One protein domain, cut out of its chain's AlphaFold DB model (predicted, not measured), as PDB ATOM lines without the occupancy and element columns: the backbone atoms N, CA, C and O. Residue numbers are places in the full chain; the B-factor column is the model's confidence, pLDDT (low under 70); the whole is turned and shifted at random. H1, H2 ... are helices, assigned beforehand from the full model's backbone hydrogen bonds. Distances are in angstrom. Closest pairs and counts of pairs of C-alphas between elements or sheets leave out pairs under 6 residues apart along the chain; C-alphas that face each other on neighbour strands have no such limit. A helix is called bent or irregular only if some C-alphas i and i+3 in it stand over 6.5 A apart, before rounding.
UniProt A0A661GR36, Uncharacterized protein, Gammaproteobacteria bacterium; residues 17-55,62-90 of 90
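This is residues 17 to 55 and 62 to 90 of the 90 residues of an uncharacterized protein of Gammaproteobacteria bacterium (UniProt A0A661GR36). The long, kinked helix H5, with small H4 before it, forms an arm separate from a second lobe, the helical hairpin of H2 and H3 with short H1 beside H2. The printed part has 68 residues with five named helices, H1 to H5 in chain order, and no named strand: all helix. It is extended, radius of gyration of the C-alphas 17.9 A, and flat, 48 by 29 by 13 A.

H5, residues 72 to 89, spans 22.9 A and ends at C-alpha 89 (450.550, 29.212, 718.996). H4 is residues 65 to 68. H3, residues 40 to 52, spans 18.5 A; H2, residues 23 to 33, 15.5 A. H1, residues 17 to 20, begins at C-alpha 17 (447.547, 37.763, 709.364).

H5 has a kink of 64 degrees near residue 79 and is irregular, C-alphas 78 and 81 being 7.6 A apart. H4 and H5 are only just apart, closest C-alphas 8.0 A. H2 and H3, a hairpin, touch at a steep tilt of 40 degrees, opposite ways; their closest C-alphas, of Ala 24 and Val 43, are 6.0 A apart. H1 and H2 are close but not clearly touching, closest C-alphas Glu 18 and Leu 26, 6.5 A. Every O i to N i+4 pair is within hydrogen-bond range in H2 and H3, 12 of 14 in H5; H1 and H4 are too short for one.

The farthest C-alphas, of Asp 40 and Gln 69, are 48.6 A apart. Residues 56 to 61 are not printed, a gap of 14.2 A between C-alphas 55 and 62. Of the links printed whole, none is long. Of the printed residues, one has a pLDDT under 70, residue 55; the mean pLDDT of the printed part is 89.3.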
ATOM      1  N   PRO A  17     446.966  37.913 710.697       89.25
ATOM      2  CA  PRO A  17     447.547  37.763 709.364       89.25
ATOM      3  C   PRO A  17     446.863  36.698 708.496       89.25
ATOM      4  O   PRO A  17     446.693  36.920 707.299       89.25
ATOM      5  N   GLU A  18     446.417  35.578 709.080       90.25
ATOM      6  CA  GLU A  18     445.657  34.548 708.355       90.25
ATOM      7  C   GLU A  18     444.275  35.044 707.914       90.25
ATOM      8  O   GLU A  18     443.823  34.689 706.829       90.25
ATOM      9  N   VAL A  19     443.621  35.890 708.719       87.62
ATOM     10  CA  VAL A  19     442.321  36.503 708.380       87.62
ATOM     11  C   VAL A  19     442.456  37.516 707.248       87.62
ATOM     12  O   VAL A  19     441.584  37.599 706.392       87.62
ATOM     13  N   THR A  20     443.539  38.292 707.240       87.19
ATOM     14  CA  THR A  20     443.810  39.275 706.178       87.19
ATOM     15  C   THR A  20     444.433  38.664 704.922       87.19
ATOM     16  O   THR A  20     444.606  39.359 703.922       87.19
ATOM     17  N   GLY A  21     444.827  37.392 704.993       86.56
ATOM     18  CA  GLY A  21     445.343  36.622 703.872       86.56
ATOM     19  C   GLY A  21     444.226  36.080 702.971       86.56
ATOM     20  O   GLY A  21     443.081  36.515 703.058       86.56
ATOM     21  N   PRO A  22     444.538  35.110 702.094       87.31
ATOM     22  CA  PRO A  22     443.545  34.527 701.196       87.31
ATOM     23  C   PRO A  22     442.440  33.778 701.957       87.31
ATOM     24  O   PRO A  22     442.690  32.731 702.565       87.31
ATOM     25  N   SER A  23     441.196  34.248 701.843       88.88
ATOM     26  CA  SER A  23     440.044  33.706 702.583       88.88
ATOM     27  C   SER A  23     439.802  32.214 702.315       88.88
ATOM     28  O   SER A  23     439.390  31.472 703.205       88.88
ATOM     29  N   ALA A  24     440.103  31.734 701.103       90.06
ATOM     30  CA  ALA A  24     439.959  30.321 700.747       90.06
ATOM     31  C   ALA A  24     440.948  29.396 701.487       90.06
ATOM     32  O   ALA A  24     440.599  28.264 701.833       90.06
ATOM     33  N   ALA A  25     442.169  29.869 701.760       90.75
ATOM     34  CA  ALA A  25     443.153  29.101 702.523       90.75
ATOM     35  C   ALA A  25     442.711  28.966 703.987       90.75
ATOM     36  O   ALA A  25     442.744  27.871 704.550       90.75
ATOM     37  N   LEU A  26     442.202  30.058 704.569       94.56
ATOM     38  CA  LEU A  26     441.637  30.037 705.914       94.56
ATOM     39  C   LEU A  26     440.398  29.131 706.002       94.56
ATOM     40  O   LEU A  26     440.278  28.339 706.936       94.56
ATOM     41  N   ALA A  27     439.507  29.191 705.010       94.69
ATOM     42  CA  ALA A  27     438.341  28.315 704.945       94.69
ATOM     43  C   ALA A  27     438.738  26.832 704.924       94.69
ATOM     44  O   ALA A  27     438.139  26.040 705.643       94.69
ATOM     45  N   THR A  28     439.781  26.465 704.173       95.00
ATOM     46  CA  THR A  28     440.297  25.085 704.140       95.00
ATOM     47  C   THR A  28     440.716  24.625 705.541       95.00
ATOM     48  O   THR A  28     440.208  23.620 706.031       95.00
ATOM     49  N   LYS A  29     441.529  25.428 706.246       95.38
ATOM     50  CA  LYS A  29     441.969  25.149 707.628       95.38
ATOM     51  C   LYS A  29     440.791  24.952 708.594       95.38
ATOM     52  O   LYS A  29     440.828  24.059 709.441       95.38
ATOM     53  N   VAL A  30     439.746  25.777 708.485       96.50
ATOM     54  CA  VAL A  30     438.540  25.680 709.328       96.50
ATOM     55  C   VAL A  30     437.748  24.408 709.030       96.50
ATOM     56  O   VAL A  30     437.329  23.719 709.959       96.50
ATOM     57  N   TYR A  31     437.547  24.081 707.753       96.88
ATOM     58  CA  TYR A  31     436.804  22.887 707.346       96.88
ATOM     59  C   TYR A  31     437.519  21.605 707.780       96.88
ATOM     60  O   TYR A  31     436.884  20.741 708.387       96.88
ATOM     61  N   ASP A  32     438.837  21.537 707.594       96.44
ATOM     62  CA  ASP A  32     439.665  20.417 708.050       96.44
ATOM     63  C   ASP A  32     439.568  20.227 709.569       96.44
ATOM     64  O   ASP A  32     439.360  19.113 710.055       96.44
ATOM     65  N   PHE A  33     439.643  21.319 710.336       96.50
ATOM     66  CA  PHE A  33     439.488  21.280 711.791       96.50
ATOM     67  C   PHE A  33     438.110  20.753 712.226       96.50
ATOM     68  O   PHE A  33     438.006  19.998 713.196       96.50
ATOM     69  N   CYS A  34     437.059  21.120 711.493       95.81
ATOM     70  CA  CYS A  34     435.696  20.651 711.723       95.81
ATOM     71  C   CYS A  34     435.441  19.225 711.197       95.81
ATOM     72  O   CYS A  34     434.357  18.689 711.431       95.81
ATOM     73  N   GLY A  35     436.397  18.603 710.497       96.12
ATOM     74  CA  GLY A  35     436.208  17.304 709.846       96.12
ATOM     75  C   GLY A  35     435.203  17.354 708.691       96.12
ATOM     76  O   GLY A  35     434.513  16.371 708.425       96.12
ATOM     77  N   MET A  36     435.080  18.510 708.041       96.50
ATOM     78  CA  MET A  36     434.152  18.763 706.943       96.50
ATOM     79  C   MET A  36     434.913  18.884 705.629       96.50
ATOM     80  O   MET A  36     435.986  19.474 705.574       96.50
ATOM     81  N   GLN A  37     434.331  18.384 704.542       95.50
ATOM     82  CA  GLN A  37     434.894  18.591 703.213       95.50
ATOM     83  C   GLN A  37     434.502  19.975 702.685       95.50
ATOM     84  O   GLN A  37     433.317  20.311 702.631       95.50
ATOM     85  N   LEU A  38     435.491  20.767 702.275       95.12
ATOM     86  CA  LEU A  38     435.255  22.026 701.573       95.12
ATOM     87  C   LEU A  38     435.013  21.736 700.085       95.12
ATOM     88  O   LEU A  38     435.882  21.184 699.414       95.12
ATOM     89  N   SER A  39     433.827  22.073 699.575       95.94
ATOM     90  CA  SER A  39     433.484  21.851 698.167       95.94
ATOM     91  C   SER A  39     434.045  22.945 697.257       95.94
ATOM     92  O   SER A  39     434.234  24.091 697.677       95.94
ATOM     93  N   ASP A  40     434.229  22.621 695.976       95.00
ATOM     94  CA  ASP A  40     434.658  23.592 694.961       95.00
ATOM     95  C   ASP A  40     433.672  24.763 694.822       95.00
ATOM     96  O   ASP A  40     434.073  25.911 694.619       95.00
ATOM     97  N   GLU A  41     432.370  24.500 694.981       96.06
ATOM     98  CA  GLU A  41     431.336  25.537 694.983       96.06
ATOM     99  C   GLU A  41     431.527  26.514 696.151       96.06
ATOM    100  O   GLU A  41     431.519  27.731 695.950       96.06
ATOM    101  N   SER A  42     431.767  26.003 697.362       95.19
ATOM    102  CA  SER A  42     432.040  26.835 698.535       95.19
ATOM    103  C   SER A  42     433.300  27.680 698.346       95.19
ATOM    104  O   SER A  42     433.280  28.871 698.661       95.19
ATOM    105  N   VAL A  43     434.369  27.117 697.770       95.31
ATOM    106  CA  VAL A  43     435.596  27.868 697.442       95.31
ATOM    107  C   VAL A  43     435.303  29.006 696.465       95.31
ATOM    108  O   VAL A  43     435.768  30.131 696.664       95.31
ATOM    109  N   ASN A  44     434.515  28.745 695.422       95.00
ATOM    110  CA  ASN A  44     434.154  29.761 694.435       95.00
ATOM    111  C   ASN A  44     433.301  30.879 695.049       95.00
ATOM    112  O   ASN A  44     433.550  32.055 694.779       95.00
ATOM    113  N   ASN A  45     432.357  30.533 695.926       94.88
ATOM    114  CA  ASN A  45     431.542  31.508 696.648       94.88
ATOM    115  C   ASN A  45     432.392  32.390 697.577       94.88
ATOM    116  O   ASN A  45     432.197  33.604 697.604       94.88
ATOM    117  N   ILE A  46     433.371  31.809 698.282       93.31
ATOM    118  CA  ILE A  46     434.309  32.556 699.137       93.31
ATOM    119  C   ILE A  46     435.132  33.544 698.307       93.31
ATOM    120  O   ILE A  46     435.195  34.724 698.645       93.31
ATOM    121  N   ARG A  47     435.710  33.094 697.187       91.94
ATOM    122  CA  ARG A  47     436.490  33.960 696.285       91.94
ATOM    123  C   ARG A  47     435.652  35.103 695.717       91.94
ATOM    124  O   ARG A  47     436.127  36.232 695.629       91.94
ATOM    125  N   LYS A  48     434.402  34.819 695.341       93.38
ATOM    126  CA  LYS A  48     433.469  35.841 694.859       93.38
ATOM    127  C   LYS A  48     433.187  36.882 695.943       93.38
ATOM    128  O   LYS A  48     433.279  38.075 695.676       93.38
ATOM    129  N   TRP A  49     432.892  36.436 697.163       91.50
ATOM    130  CA  TRP A  49     432.643  37.340 698.282       91.50
ATOM    131  C   TRP A  49     433.866  38.210 698.599       91.50
ATOM    132  O   TRP A  49     433.713  39.413 698.795       91.50
ATOM    133  N   GLU A  50     435.068  37.633 698.595       89.00
ATOM    134  CA  GLU A  50     436.330  38.347 698.826       89.00
ATOM    135  C   GLU A  50     436.559  39.449 697.778       89.00
ATOM    136  O   GLU A  50     436.878  40.585 698.130       89.00
ATOM    137  N   ALA A  51     436.289  39.161 696.499       88.75
ATOM    138  CA  ALA A  51     436.368  40.152 695.424       88.75
ATOM    139  C   ALA A  51     435.350  41.303 695.581       88.75
ATOM    140  O   ALA A  51     435.635  42.443 695.214       88.75
ATOM    141  N   GLU A  52     434.169  41.027 696.139       90.25
ATOM    142  CA  GLU A  52     433.095  42.010 696.341       90.25
ATOM    143  C   GLU A  52     433.230  42.810 697.657       90.25
ATOM    144  O   GLU A  52     432.525  43.812 697.858       90.25
ATOM    145  N   ASN A  53     434.114  42.386 698.571       85.25
ATOM    146  CA  ASN A  53     434.249  42.935 699.925       85.25
ATOM    147  C   ASN A  53     435.715  43.196 700.320       85.25
ATOM    148  O   ASN A  53     436.228  42.573 701.248       85.25
ATOM    149  N   PRO A  54     436.395  44.161 699.672       79.00
ATOM    150  CA  PRO A  54     437.754  44.536 700.052       79.00
ATOM    151  C   PRO A  54     437.826  45.069 701.495       79.00
ATOM    152  O   PRO A  54     436.907  45.743 701.969       79.00
ATOM    153  N   ILE A  55     438.962  44.827 702.163       67.31
ATOM    154  CA  ILE A  55     439.215  45.001 703.613       67.31
ATOM    155  C   ILE A  55     438.969  46.417 704.193       67.31
ATOM    156  O   ILE A  55     438.938  46.595 705.407       67.31
ATOM    157  N   LYS A  62     440.904  54.983 712.287       74.06
ATOM    158  CA  LYS A  62     442.131  55.184 713.054       74.06
ATOM    159  C   LYS A  62     441.738  55.436 714.499       74.06
ATOM    160  O   LYS A  62     440.930  56.322 714.757       74.06
ATOM    161  N   TYR A  63     442.314  54.655 715.398       77.12
ATOM    162  CA  TYR A  63     442.165  54.818 716.836       77.12
ATOM    163  C   TYR A  63     443.535  55.104 717.425       77.12
ATOM    164  O   TYR A  63     444.512  54.467 717.024       77.12
ATOM    165  N   ASP A  64     443.592  56.028 718.377       77.62
ATOM    166  CA  ASP A  64     444.769  56.235 719.200       77.62
ATOM    167  C   ASP A  64     444.464  55.805 720.640       77.62
ATOM    168  O   ASP A  64     443.422  56.117 721.211       77.62
ATOM    169  N   GLN A  65     445.371  55.042 721.243       78.25
ATOM    170  CA  GLN A  65     445.234  54.582 722.628       78.25
ATOM    171  C   GLN A  65     445.186  55.749 723.635       78.25
ATOM    172  O   GLN A  65     444.570  55.631 724.697       78.25
ATOM    173  N   THR A  66     445.793  56.891 723.291       79.31
ATOM    174  CA  THR A  66     445.808  58.098 724.124       79.31
ATOM    175  C   THR A  66     444.431  58.747 724.240       79.31
ATOM    176  O   THR A  66     444.142  59.325 725.290       79.31
ATOM    177  N   ASP A  67     443.537  58.540 723.262       83.06
ATOM    178  CA  ASP A  67     442.137  58.992 723.312       83.06
ATOM    179  C   ASP A  67     441.362  58.364 724.486       83.06
ATOM    180  O   ASP A  67     440.335  58.883 724.925       83.06
ATOM    181  N   TYR A  68     441.878  57.260 725.036       81.00
ATOM    182  CA  TYR A  68     441.263  56.491 726.117       81.00
ATOM    183  C   TYR A  68     442.109  56.461 727.393       81.00
ATOM    184  O   TYR A  68     441.854  55.651 728.280       81.00
ATOM    185  N   GLN A  69     443.124  57.329 727.494       81.44
ATOM    186  CA  GLN A  69     444.087  57.347 728.606       81.44
ATOM    187  C   GLN A  69     444.817  56.004 728.804       81.44
ATOM    188  O   GLN A  69     445.367  55.736 729.876       81.44
ATOM    189  N   LEU A  70     444.852  55.160 727.767       83.12
ATOM    190  CA  LEU A  70     445.624  53.929 727.766       83.12
ATOM    191  C   LEU A  70     447.068  54.251 727.394       83.12
ATOM    192  O   LEU A  70     447.342  55.077 726.521       83.12
ATOM    193  N   ARG A  71     448.002  53.582 728.069       85.56
ATOM    194  CA  ARG A  71     449.431  53.683 727.777       85.56
ATOM    195  C   ARG A  71     449.975  52.316 727.358       85.56
ATOM    196  O   ARG A  71     449.513  51.315 727.919       85.56
ATOM    197  N   PRO A  72     450.958  52.254 726.439       83.69
ATOM    198  CA  PRO A  72     451.568  50.998 726.007       83.69
ATOM    199  C   PRO A  72     452.015  50.110 727.162       83.69
ATOM    200  O   PRO A  72     451.876  48.897 727.090       83.69
ATOM    201  N   GLU A  73     452.527  50.698 728.245       86.38
ATOM    202  CA  GLU A  73     453.028  49.944 729.394       86.38
ATOM    203  C   GLU A  73     451.905  49.172 730.091       86.38
ATOM    204  O   GLU A  73     452.099  48.014 730.450       86.38
ATOM    205  N   ILE A  74     450.725  49.788 730.224       84.81
ATOM    206  CA  ILE A  74     449.545  49.164 730.839       84.81
ATOM    207  C   ILE A  74     449.042  48.031 729.942       84.81
ATOM    208  O   ILE A  74     448.827  46.921 730.414       84.81
ATOM    209  N   ILE A  75     448.940  48.279 728.632       87.25
ATOM    210  CA  ILE A  75     448.505  47.265 727.662       87.25
ATOM    211  C   ILE A  75     449.477  46.079 727.663       87.25
ATOM    212  O   ILE A  75     449.062  44.929 727.769       87.25
ATOM    213  N   ASN A  76     450.780  46.339 727.588       88.62
ATOM    214  CA  ASN A  76     451.785  45.282 727.562       88.62
ATOM    215  C   ASN A  76     451.789  44.464 728.855       88.62
ATOM    216  O   ASN A  76     451.952  43.249 728.793       88.62
ATOM    217  N   GLN A  77     451.594  45.109 730.008       90.31
ATOM    218  CA  GLN A  77     451.503  44.426 731.293       90.31
ATOM    219  C   GLN A  77     450.253  43.540 731.373       90.31
ATOM    220  O   GLN A  77     450.368  42.358 731.698       90.31
ATOM    221  N   ASP A  78     449.083  44.080 731.035       91.38
ATOM    222  CA  ASP A  78     447.809  43.363 731.147       91.38
ATOM    223  C   ASP A  78     447.720  42.191 730.157       91.38
ATOM    224  O   ASP A  78     447.168  41.134 730.475       91.38
ATOM    225  N   PHE A  79     448.309  42.343 728.966       92.62
ATOM    226  CA  PHE A  79     448.299  41.323 727.918       92.62
ATOM    227  C   PHE A  79     449.546  40.430 727.895       92.62
ATOM    228  O   PHE A  79     449.604  39.530 727.057       92.62
ATOM    229  N   ALA A  80     450.517  40.600 728.801       93.75
ATOM    230  CA  ALA A  80     451.781  39.849 728.796       93.75
ATOM    231  C   ALA A  80     451.569  38.330 728.691       93.75
ATOM    232  O   ALA A  80     452.078  37.680 727.778       93.75
ATOM    233  N   SER A  81     450.724  37.777 729.565       91.06
ATOM    234  CA  SER A  81     450.399  36.345 729.581       91.06
ATOM    235  C   SER A  81     449.737  35.870 728.285       91.06
ATOM    236  O   SER A  81     449.961  34.742 727.844       91.06
ATOM    237  N   TYR A  82     448.915  36.717 727.659       89.62
ATOM    238  CA  TYR A  82     448.279  36.401 726.383       89.62
ATOM    239  C   TYR A  82     449.280  36.458 725.227       89.62
ATOM    240  O   TYR A  82     449.253  35.579 724.373       89.62
ATOM    241  N   MET A  83     450.188  37.436 725.212       90.94
ATOM    242  CA  MET A  83     451.242  37.533 724.200       90.94
ATOM    243  C   MET A  83     452.197  36.338 724.266       90.94
ATOM    244  O   MET A  83     452.498  35.745 723.236       90.94
ATOM    245  N   GLU A  84     452.617  35.917 725.464       92.62
ATOM    246  CA  GLU A  84     453.420  34.697 725.630       92.62
ATOM    247  C   GLU A  84     452.699  33.446 725.127       92.62
ATOM    248  O   GLU A  84     453.317  32.550 724.551       92.62
ATOM    249  N   PHE A  85     451.393  33.365 725.370       90.44
ATOM    250  CA  PHE A  85     450.561  32.280 724.876       90.44
ATOM    251  C   PHE A  85     450.424  32.314 723.349       90.44
ATOM    252  O   PHE A  85     450.642  31.295 722.700       90.44
ATOM    253  N   ALA A  86     450.126  33.478 722.770       89.19
ATOM    254  CA  ALA A  86     449.979  33.664 721.332       89.19
ATOM    255  C   ALA A  86     451.286  33.367 720.579       89.19
ATOM    256  O   ALA A  86     451.249  32.671 719.572       89.19
ATOM    257  N   ASN A  87     452.438  33.781 721.118       89.69
ATOM    258  CA  ASN A  87     453.765  33.479 720.563       89.69
ATOM    259  C   ASN A  87     454.121  31.983 720.572       89.69
ATOM    260  O   ASN A  87     455.090  31.576 719.942       89.69
ATOM    261  N   LYS A  88     453.408  31.159 721.349       89.31
ATOM    262  CA  LYS A  88     453.569  29.696 721.332       89.31
ATOM    263  C   LYS A  88     452.604  29.018 720.360       89.31
ATOM    264  O   LYS A  88     452.776  27.835 720.082       89.31
ATOM    265  N   LEU A  89     451.566  29.726 719.914       85.81
ATOM    266  CA  LEU A  89     450.550  29.212 718.996       85.81
ATOM    267  C   LEU A  89     450.906  29.453 717.526       85.81
ATOM    268  O   LEU A  89     450.552  28.620 716.691       85.81
ATOM    269  N   PHE A  90     451.559  30.577 717.230       82.88
ATOM    270  CA  PHE A  90     451.942  31.026 715.890       82.88
ATOM    271  C   PHE A  90     453.452  31.239 715.819       82.88
ATOM    272  O   PHE A  90     454.026  30.933 714.751       82.88
TER     273      PHE A  90